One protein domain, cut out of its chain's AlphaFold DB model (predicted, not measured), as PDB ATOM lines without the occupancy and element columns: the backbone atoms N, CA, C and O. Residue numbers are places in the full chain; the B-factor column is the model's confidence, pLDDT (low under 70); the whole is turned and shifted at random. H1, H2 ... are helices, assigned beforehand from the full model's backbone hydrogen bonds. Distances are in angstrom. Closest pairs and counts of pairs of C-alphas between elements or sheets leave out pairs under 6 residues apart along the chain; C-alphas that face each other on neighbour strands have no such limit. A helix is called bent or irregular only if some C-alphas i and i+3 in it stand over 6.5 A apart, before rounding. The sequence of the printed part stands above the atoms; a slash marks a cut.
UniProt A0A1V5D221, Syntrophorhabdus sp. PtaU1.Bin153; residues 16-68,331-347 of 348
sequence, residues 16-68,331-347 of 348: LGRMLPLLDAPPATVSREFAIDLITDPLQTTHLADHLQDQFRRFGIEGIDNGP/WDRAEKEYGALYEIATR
ATOM      1  N   LEU A  16     136.614 245.466 158.633       80.88
ATOM      2  CA  LEU A  16     135.508 244.717 159.232       80.88
ATOM      3  C   LEU A  16     135.110 243.506 158.384       80.88
ATOM      4  O   LEU A  16     134.983 242.417 158.929       80.88
ATOM      5  N   GLY A  17     135.009 243.645 157.061       77.94
ATOM      6  CA  GLY A  17     134.690 242.514 156.186       77.94
ATOM      7  C   GLY A  17     135.721 241.379 156.247       77.94
ATOM      8  O   GLY A  17     135.365 240.227 156.016       77.94
ATOM      9  N   ARG A  18     136.985 241.685 156.577       81.88
ATOM     10  CA  ARG A  18     138.046 240.681 156.784       81.88
ATOM     11  C   ARG A  18     138.034 240.081 158.187       81.88
ATOM     12  O   ARG A  18     138.380 238.916 158.331       81.88
ATOM     13  N   MET A  19     137.656 240.864 159.196       83.81
ATOM     14  CA  MET A  19     137.667 240.436 160.596       83.81
ATOM     15  C   MET A  19     136.410 239.669 161.003       83.81
ATOM     16  O   MET A  19     136.523 238.706 161.749       83.81
ATOM     17  N   LEU A  20     135.226 240.060 160.515       83.25
ATOM     18  CA  LEU A  20     133.957 239.424 160.891       83.25
ATOM     19  C   LEU A  20     133.928 237.904 160.638       83.25
ATOM     20  O   LEU A  20     133.486 237.190 161.533       83.25
ATOM     21  N   PRO A  21     134.442 237.373 159.507       81.25
ATOM     22  CA  PRO A  21     134.511 235.926 159.291       81.25
ATOM     23  C   PRO A  21     135.412 235.167 160.274       81.25
ATOM     24  O   PRO A  21     135.344 233.942 160.313       81.25
ATOM     25  N   LEU A  22     136.289 235.873 160.997       82.81
ATOM     26  CA  LEU A  22     137.224 235.307 161.973       82.81
ATOM     27  C   LEU A  22     136.670 235.349 163.405       82.81
ATOM     28  O   LEU A  22     137.387 234.987 164.330       82.81
ATOM     29  N   LEU A  23     135.448 235.850 163.606       80.12
ATOM     30  CA  LEU A  23     134.840 235.905 164.929       80.12
ATOM     31  C   LEU A  23     134.201 234.563 165.292       80.12
ATOM     32  O   LEU A  23     133.411 234.012 164.528       80.12
ATOM     33  N   ASP A  24     134.476 234.102 166.511       82.00
ATOM     34  CA  ASP A  24     133.878 232.894 167.097       82.00
ATOM     35  C   ASP A  24     132.525 233.167 167.792       82.00
ATOM     36  O   ASP A  24     131.878 232.261 168.314       82.00
ATOM     37  N   ALA A  25     132.070 234.423 167.784       82.62
ATOM     38  CA  ALA A  25     130.751 234.852 168.243       82.62
ATOM     39  C   ALA A  25     130.188 235.949 167.320       82.62
ATOM     40  O   ALA A  25     130.960 236.615 166.622       82.62
ATOM     41  N   PRO A  26     128.860 236.173 167.312       86.50
ATOM     42  CA  PRO A  26     128.266 237.262 166.546       86.50
ATOM     43  C   PRO A  26     128.905 238.615 166.905       86.50
ATOM     44  O   PRO A  26     129.166 238.870 168.085       86.50
ATOM     45  N   PRO A  27     129.141 239.515 165.933       90.38
ATOM     46  CA  PRO A  27     129.560 240.872 166.248       90.38
ATOM     47  C   PRO A  27     128.505 241.570 167.108       90.38
ATOM     48  O   PRO A  27     127.305 241.415 166.881       90.38
ATOM     49  N   ALA A  28     128.962 242.385 168.057       92.25
ATOM     50  CA  ALA A  28     128.091 243.209 168.881       92.25
ATOM     51  C   ALA A  28     128.133 244.686 168.480       92.25
ATOM     52  O   ALA A  28     129.168 245.218 168.072       92.25
ATOM     53  N   THR A  29     127.009 245.366 168.676       94.75
ATOM     54  CA  THR A  29     126.879 246.823 168.627       94.75
ATOM     55  C   THR A  29     126.281 247.356 169.932       94.75
ATOM     56  O   THR A  29     125.887 246.594 170.808       94.75
ATOM     57  N   VAL A  30     126.227 248.678 170.074       94.88
ATOM     58  CA  VAL A  30     125.950 249.393 171.337       94.88
ATOM     59  C   VAL A  30     124.460 249.623 171.641       94.88
ATOM     60  O   VAL A  30     124.110 250.403 172.529       94.88
ATOM     61  N   SER A  31     123.568 249.023 170.851       95.31
ATOM     62  CA  SER A  31     122.114 249.129 171.006       95.31
ATOM     63  C   SER A  31     121.413 247.973 170.316       95.31
ATOM     64  O   SER A  31     121.715 247.657 169.161       95.31
ATOM     65  N   ARG A  32     120.408 247.406 170.983       95.50
ATOM     66  CA  ARG A  32     119.485 246.424 170.389       95.50
ATOM     67  C   ARG A  32     118.739 246.977 169.181       95.50
ATOM     68  O   ARG A  32     118.684 246.332 168.140       95.50
ATOM     69  N   GLU A  33     118.225 248.198 169.283       95.88
ATOM     70  CA  GLU A  33     117.516 248.846 168.174       95.88
ATOM     71  C   GLU A  33     118.449 249.172 167.004       95.88
ATOM     72  O   GLU A  33     118.030 249.105 165.850       95.88
ATOM     73  N   PHE A  34     119.720 249.485 167.268       96.75
ATOM     74  CA  PHE A  34     120.677 249.706 166.186       96.75
ATOM     75  C   PHE A  34     121.164 248.412 165.532       96.75
ATOM     76  O   PHE A  34     121.410 248.409 164.331       96.75
ATOM     77  N   ALA A  35     121.252 247.304 166.278       96.75
ATOM     78  CA  ALA A  35     121.483 245.983 165.690       96.75
ATOM     79  C   ALA A  35     120.380 245.636 164.676       96.75
ATOM     80  O   ALA A  35     120.680 245.152 163.587       96.75
ATOM     81  N   ILE A  36     119.123 245.967 164.999       96.06
ATOM     82  CA  ILE A  36     117.985 245.846 164.076       96.06
ATOM     83  C   ILE A  36     118.159 246.790 162.878       96.06
ATOM     84  O   ILE A  36     118.098 246.332 161.740       96.06
ATOM     85  N   ASP A  37     118.443 248.080 163.097       95.06
ATOM     86  CA  ASP A  37     118.645 249.033 161.991       95.06
ATOM     87  C   ASP A  37     119.756 248.573 161.031       95.06
ATOM     88  O   ASP A  37     119.594 248.709 159.821       95.06
ATOM     89  N   LEU A  38     120.842 247.969 161.528       95.62
ATOM     90  CA  LEU A  38     121.944 247.454 160.701       95.62
ATOM     91  C   LEU A  38     121.524 246.365 159.701       95.62
ATOM     92  O   LEU A  38     122.231 246.159 158.712       95.62
ATOM     93  N   ILE A  39     120.386 245.701 159.933       94.50
ATOM     94  CA  ILE A  39     119.835 244.656 159.058       94.50
ATOM     95  C   ILE A  39     118.480 245.021 158.432       94.50
ATOM     96  O   ILE A  39     118.021 244.298 157.547       94.50
ATOM     97  N   THR A  40     117.832 246.116 158.854       91.88
ATOM     98  CA  THR A  40     116.510 246.517 158.333       91.88
ATOM     99  C   THR A  40     116.411 247.941 157.794       91.88
ATOM    100  O   THR A  40     115.558 248.182 156.944       91.88
ATOM    101  N   ASP A  41     117.197 248.902 158.295       91.00
ATOM    102  CA  ASP A  41     117.102 250.301 157.852       91.00
ATOM    103  C   ASP A  41     117.827 250.460 156.501       91.00
ATOM    104  O   ASP A  41     119.026 250.174 156.430       91.00
ATOM    105  N   PRO A  42     117.159 250.950 155.435       89.62
ATOM    106  CA  PRO A  42     117.776 251.109 154.120       89.62
ATOM    107  C   PRO A  42     119.070 251.927 154.121       89.62
ATOM    108  O   PRO A  42     119.986 251.614 153.365       89.62
ATOM    109  N   LEU A  43     119.191 252.947 154.978       90.94
ATOM    110  CA  LEU A  43     120.429 253.720 155.101       90.94
ATOM    111  C   LEU A  43     121.606 252.820 155.502       90.94
ATOM    112  O   LEU A  43     122.722 252.996 155.010       90.94
ATOM    113  N   GLN A  44     121.361 251.838 156.368       92.81
ATOM    114  CA  GLN A  44     122.366 250.859 156.755       92.81
ATOM    115  C   GLN A  44     122.521 249.782 155.684       92.81
ATOM    116  O   GLN A  44     123.623 249.577 155.180       92.81
ATOM    117  N   THR A  45     121.433 249.123 155.294       91.56
ATOM    118  CA  THR A  45     121.501 247.896 154.491       91.56
ATOM    119  C   THR A  45     121.912 248.126 153.041       91.56
ATOM    120  O   THR A  45     122.440 247.203 152.423       91.56
ATOM    121  N   THR A  46     121.667 249.314 152.477       87.81
ATOM    122  CA  THR A  46     121.954 249.607 151.059       87.81
ATOM    123  C   THR A  46     123.055 250.642 150.849       87.81
ATOM    124  O   THR A  46     123.471 250.848 149.710       87.81
ATOM    125  N   HIS A  47     123.540 251.292 151.916       90.31
ATOM    126  CA  HIS A  47     124.538 252.352 151.783       90.31
ATOM    127  C   HIS A  47     125.691 252.307 152.794       90.31
ATOM    128  O   HIS A  47     126.842 252.334 152.368       90.31
ATOM    129  N   LEU A  48     125.429 252.302 154.107       91.69
ATOM    130  CA  LEU A  48     126.502 252.416 155.111       91.69
ATOM    131  C   LEU A  48     127.152 251.073 155.467       91.69
ATOM    132  O   LEU A  48     128.365 250.996 155.659       91.69
ATOM    133  N   ALA A  49     126.344 250.022 155.569       92.38
ATOM    134  CA  ALA A  49     126.735 248.682 155.996       92.38
ATOM    135  C   ALA A  49     126.356 247.614 154.954       92.38
ATOM    136  O   ALA A  49     126.250 246.434 155.290       92.38
ATOM    137  N   ASP A  50     126.163 248.014 153.696       90.06
ATOM    138  CA  ASP A  50     125.871 247.140 152.551       90.06
ATOM    139  C   ASP A  50     126.904 246.007 152.407       90.06
ATOM    140  O   ASP A  50     126.560 244.831 152.286       90.06
ATOM    141  N   HIS A  51     128.183 246.346 152.552       88.69
ATOM    142  CA  HIS A  51     129.328 245.443 152.495       88.69
ATOM    143  C   HIS A  51     129.437 244.478 153.690       88.69
ATOM    144  O   HIS A  51     130.283 243.584 153.673       88.69
ATOM    145  N   LEU A  52     128.613 244.648 154.732       90.75
ATOM    146  CA  LEU A  52     128.567 243.772 155.910       90.75
ATOM    147  C   LEU A  52     127.314 242.887 155.944       90.75
ATOM    148  O   LEU A  52     127.236 241.988 156.779       90.75
ATOM    149  N   GLN A  53     126.354 243.081 155.033       91.50
ATOM    150  CA  GLN A  53     125.063 242.382 155.081       91.50
ATOM    151  C   GLN A  53     125.194 240.859 154.974       91.50
ATOM    152  O   GLN A  53     124.479 240.135 155.662       91.50
ATOM    153  N   ASP A  54     126.126 240.351 154.164       88.50
ATOM    154  CA  ASP A  54     126.387 238.906 154.085       88.50
ATOM    155  C   ASP A  54     126.904 238.342 155.410       88.50
ATOM    156  O   ASP A  54     126.526 237.240 155.809       88.50
ATOM    157  N   GLN A  55     127.725 239.118 156.120       86.50
ATOM    158  CA  GLN A  55     128.256 238.729 157.423       86.50
ATOM    159  C   GLN A  55     127.149 238.736 158.478       86.50
ATOM    160  O   GLN A  55     126.998 237.751 159.194       86.50
ATOM    161  N   PHE A  56     126.316 239.780 158.518       91.94
ATOM    162  CA  PHE A  56     125.178 239.843 159.441       91.94
ATOM    163  C   PHE A  56     124.150 238.737 159.176       91.94
ATOM    164  O   PHE A  56     123.629 238.153 160.121       91.94
ATOM    165  N   ARG A  57     123.898 238.375 157.909       89.31
ATOM    166  CA  ARG A  57     123.035 237.231 157.567       89.31
ATOM    167  C   ARG A  57     123.623 235.891 158.007       89.31
ATOM    168  O   ARG A  57     122.872 235.005 158.403       89.31
ATOM    169  N   ARG A  58     124.945 235.725 157.901       85.81
ATOM    170  CA  ARG A  58     125.631 234.464 158.212       85.81
ATOM    171  C   ARG A  58     125.827 234.248 159.709       85.81
ATOM    172  O   ARG A  58     125.655 233.127 160.176       85.81
ATOM    173  N   PHE A  59     126.224 235.292 160.428       84.38
ATOM    174  CA  PHE A  59     126.668 235.201 161.821       84.38
ATOM    175  C   PHE A  59     125.710 235.866 162.811       84.38
ATOM    176  O   PHE A  59     125.869 235.691 164.014       84.38
ATOM    177  N   GLY A  60     124.708 236.603 162.329       90.12
ATOM    178  CA  GLY A  60     123.879 237.461 163.167       90.12
ATOM    179  C   GLY A  60     124.598 238.751 163.565       90.12
ATOM    180  O   GLY A  60     125.737 239.016 163.174       90.12
ATOM    181  N   ILE A  61     123.900 239.571 164.341       94.38
ATOM    182  CA  ILE A  61     124.447 240.747 165.009       94.38
ATOM    183  C   ILE A  61     123.712 240.928 166.332       94.38
ATOM    184  O   ILE A  61     122.484 240.875 166.374       94.38
ATOM    185  N   GLU A  62     124.466 241.144 167.402       94.69
ATOM    186  CA  GLU A  62     123.923 241.341 168.741       94.69
ATOM    187  C   GLU A  62     123.956 242.818 169.126       94.69
ATOM    188  O   GLU A  62     124.885 243.555 168.795       94.69
ATOM    189  N   GLY A  63     122.934 243.274 169.842       96.00
ATOM    190  CA  GLY A  63     122.902 244.620 170.404       96.00
ATOM    191  C   GLY A  63     122.990 244.569 171.920       96.00
ATOM    192  O   GLY A  63     122.159 243.931 172.565       96.00
ATOM    193  N   ILE A  64     123.970 245.269 172.485       95.62
ATOM    194  CA  ILE A  64     124.165 245.397 173.930       95.62
ATOM    195  C   ILE A  64     124.042 246.872 174.282       95.62
ATOM    196  O   ILE A  64     124.804 247.706 173.805       95.62
ATOM    197  N   ASP A  65     123.047 247.201 175.096       94.88
ATOM    198  CA  ASP A  65     122.695 248.592 175.359       94.88
ATOM    199  C   ASP A  65     123.676 249.251 176.321       94.88
ATOM    200  O   ASP A  65     123.814 248.813 177.468       94.88
ATOM    201  N   ASN A  66     124.274 250.356 175.884       94.00
ATOM    202  CA  ASN A  66     125.174 251.144 176.717       94.00
ATOM    203  C   ASN A  66     124.505 251.683 177.994       94.00
ATOM    204  O   ASN A  66     123.295 251.917 178.069       94.00
ATOM    205  N   GLY A  67     125.334 251.926 179.011       91.75
ATOM    206  CA  GLY A  67     124.946 252.691 180.191       91.75
ATOM    207  C   GLY A  67     125.026 254.206 179.954       91.75
ATOM    208  O   GLY A  67     125.705 254.666 179.032       91.75
ATOM    209  N   PRO A  68     124.367 255.019 180.793       90.62
ATOM    210  CA  PRO A  68     124.544 256.464 180.762       90.62
ATOM    211  C   PRO A  68     125.928 256.856 181.304       90.62
ATOM    212  O   PRO A  68     126.470 256.210 182.199       90.62
ATOM    213  N   TRP A 331     126.006 250.312 182.911       94.06
ATOM    214  CA  TRP A 331     127.275 249.747 182.454       94.06
ATOM    215  C   TRP A 331     127.539 248.363 183.053       94.06
ATOM    216  O   TRP A 331     127.994 247.499 182.320       94.06
ATOM    217  N   ASP A 332     127.143 248.099 184.303       94.69
ATOM    218  CA  ASP A 332     127.289 246.771 184.925       94.69
ATOM    219  C   ASP A 332     126.459 245.706 184.194       94.69
ATOM    220  O   ASP A 332     126.837 244.537 184.108       94.69
ATOM    221  N   ARG A 333     125.282 246.093 183.679       94.06
ATOM    222  CA  ARG A 333     124.466 245.199 182.848       94.06
ATOM    223  C   ARG A 333     125.153 244.961 181.507       94.06
ATOM    224  O   ARG A 333     125.285 243.808 181.110       94.06
ATOM    225  N   ALA A 334     125.583 246.032 180.839       94.19
ATOM    226  CA  ALA A 334     126.270 245.939 179.554       94.19
ATOM    227  C   ALA A 334     127.529 245.063 179.657       94.19
ATOM    228  O   ALA A 334     127.719 244.176 178.835       94.19
ATOM    229  N   GLU A 335     128.339 245.243 180.702       95.69
ATOM    230  CA  GLU A 335     129.526 244.432 180.986       95.69
ATOM    231  C   GLU A 335     129.184 242.942 181.097       95.69
ATOM    232  O   GLU A 335     129.824 242.118 180.445       95.69
ATOM    233  N   LYS A 336     128.146 242.584 181.863       95.44
ATOM    234  CA  LYS A 336     127.697 241.187 181.995       95.44
ATOM    235  C   LYS A 336     127.223 240.599 180.667       95.44
ATOM    236  O   LYS A 336     127.512 239.442 180.380       95.44
ATOM    237  N   GLU A 337     126.503 241.379 179.865       94.62
ATOM    238  CA  GLU A 337     126.032 240.951 178.542       94.62
ATOM    239  C   GLU A 337     127.196 240.761 177.559       94.62
ATOM    240  O   GLU A 337     127.250 239.741 176.871       94.62
ATOM    241  N   TYR A 338     128.172 241.676 177.544       93.31
ATOM    242  CA  TYR A 338     129.405 241.505 176.772       93.31
ATOM    243  C   TYR A 338     130.190 240.279 177.248       93.31
ATOM    244  O   TYR A 338     130.640 239.489 176.420       93.31
ATOM    245  N   GLY A 339     130.314 240.074 178.562       92.25
ATOM    246  CA  GLY A 339     130.965 238.901 179.147       92.25
ATOM    247  C   GLY A 339     130.333 237.589 178.679       92.25
ATOM    248  O   GLY A 339     131.044 236.699 178.218       92.25
ATOM    249  N   ALA A 340     129.001 237.502 178.688       91.44
ATOM    250  CA  ALA A 340     128.281 236.334 178.184       91.44
ATOM    251  C   ALA A 340     128.543 236.075 176.686       91.44
ATOM    252  O   ALA A 340     128.658 234.922 176.272       91.44
ATOM    253  N   LEU A 341     128.683 237.130 175.876       88.44
ATOM    254  CA  LEU A 341     129.030 237.002 174.459       88.44
ATOM    255  C   LEU A 341     130.472 236.498 174.260       88.44
ATOM    256  O   LEU A 341     130.711 235.634 173.416       88.44
ATOM    257  N   TYR A 342     131.426 236.976 175.065       83.94
ATOM    258  CA  TYR A 342     132.808 236.479 175.050       83.94
ATOM    259  C   TYR A 342     132.920 235.025 175.521       83.94
ATOM    260  O   TYR A 342     133.721 234.259 174.984       83.94
ATOM    261  N   GLU A 343     132.104 234.608 176.490       87.25
ATOM    262  CA  GLU A 343     132.041 233.206 176.910       87.25
ATOM    263  C   GLU A 343     131.569 232.288 175.777       87.25
ATOM    264  O   GLU A 343     132.069 231.175 175.655       87.25
ATOM    265  N   ILE A 344     130.646 232.738 174.918       81.75
ATOM    266  CA  ILE A 344     130.243 231.976 173.725       81.75
ATOM    267  C   ILE A 344     131.441 231.783 172.789       81.75
ATOM    268  O   ILE A 344     131.688 230.658 172.362       81.75
ATOM    269  N   ALA A 345     132.209 232.847 172.537       74.88
ATOM    270  CA  ALA A 345     133.382 232.814 171.658       74.88
ATOM    271  C   ALA A 345     134.509 231.897 172.166       74.88
ATOM    272  O   ALA A 345     135.366 231.479 171.396       74.88
ATOM    273  N   THR A 346     134.545 231.619 173.470       73.50
ATOM    274  CA  THR A 346     135.646 230.896 174.131       73.50
ATOM    275  C   THR A 346     135.275 229.475 174.556       73.50
ATOM    276  O   THR A 346     136.103 228.784 175.157       73.50
ATOM    277  N   ARG A 347     134.056 229.007 174.247       67.62
ATOM    278  CA  ARG A 347     133.648 227.617 174.494       67.62
ATOM    279  C   ARG A 347     134.338 226.667 173.497       67.62
ATOM    280  O   ARG A 347     134.278 226.938 172.300       67.62
TER     281      ARG A 347
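Overview. This is residues 16 to 68 and 331 to 347 of the 348 residues of a protein of Syntrophorhabdus sp. PtaU1.Bin153 (UniProt A0A1V5D221). Four short helices, H1 to H4, gather at one end of a flat body, and the longest helix, H5, lies at the other end, with the two links of residues 23 to 31 and 60 to 68 running between them. Within the group of four, H2, H3 and H4 follow each other round sharp corners, and H1 lies side by side with H4. The printed part has 70 residues with five named helices, in the order H1, H2, H3, H4, H5, and no named strand. The class is all helix, with 48 residues in named helices. The whole is compact, with a radius of gyration of the C-alphas of 12.5 A and spans of 34 by 29 by 14 A.

Arrangement. H1, residues 16 to 22, touches H4, residues 50 to 59, at a shallow tilt of 14 degrees, the same way; their closest C-alphas, those of Gly 17 and Leu 52, are 6.3 A apart. H2, residues 32 to 40, and H3, residues 42 to 48, touch only at the corner by their link, about perpendicular at 88 degrees, with the closest C-alphas, those of Leu 38 and Gln 44, 5.2 A apart. H2 and H4 are close but not clearly touching, at a steep tilt of 66 degrees, opposite ways; their closest C-alphas, those of Ile 39 and Gln 53, are 7.0 A apart. H3 and H4 are also close but not clearly touching, with the closest C-alphas, those of Thr 45 and Gln 53, 6.6 A apart, at a steep tilt of 68 degrees, only just short of about perpendicular, opposite ways. H5, residues 331 to 345, touches no helix. Residues 28 to 29 pair with residues 62 to 63, parallel. In H5 every O i to N i+4 pair is within hydrogen-bond range. The counts are 4 of 5 in H2, 2 of 3 in H3, 4 of 6 in H4 and 1 of 3 in H1, where 2 of 4 O i to N i+3 pairs are within range.

Along the chain. H1 begins at C-alpha 16, (135.508, 244.717, 159.232), and is 10.0 A long; it is neither bent nor irregular, but only just: C-alphas 18 and 21 are 6.4 A apart. H2 is 12.4 A long and H3 8.9 A. H3 is only just irregular, with C-alphas 45 and 48 6.8 A apart. H4, 15.1 A long, is irregular, with C-alphas 51 and 54 7.3 A apart. H5 is 21.0 A long and ends at C-alpha 345, (133.382, 232.814, 171.658).

Size, cuts and confidence. The two C-alphas farthest apart, those of Leu 43 and Arg 347, are 35.1 A apart. Residues 69 to 330 are not printed, and C-alphas 68 and 331 are 7.4 A apart across this cut, which lies in the link from H4 to H5. Of the links that are printed whole, H2 to H3 and H3 to H4 are tight and H1 to H2 is short. The mean pLDDT of the printed part is 89.6; residue 347 alone is under 70.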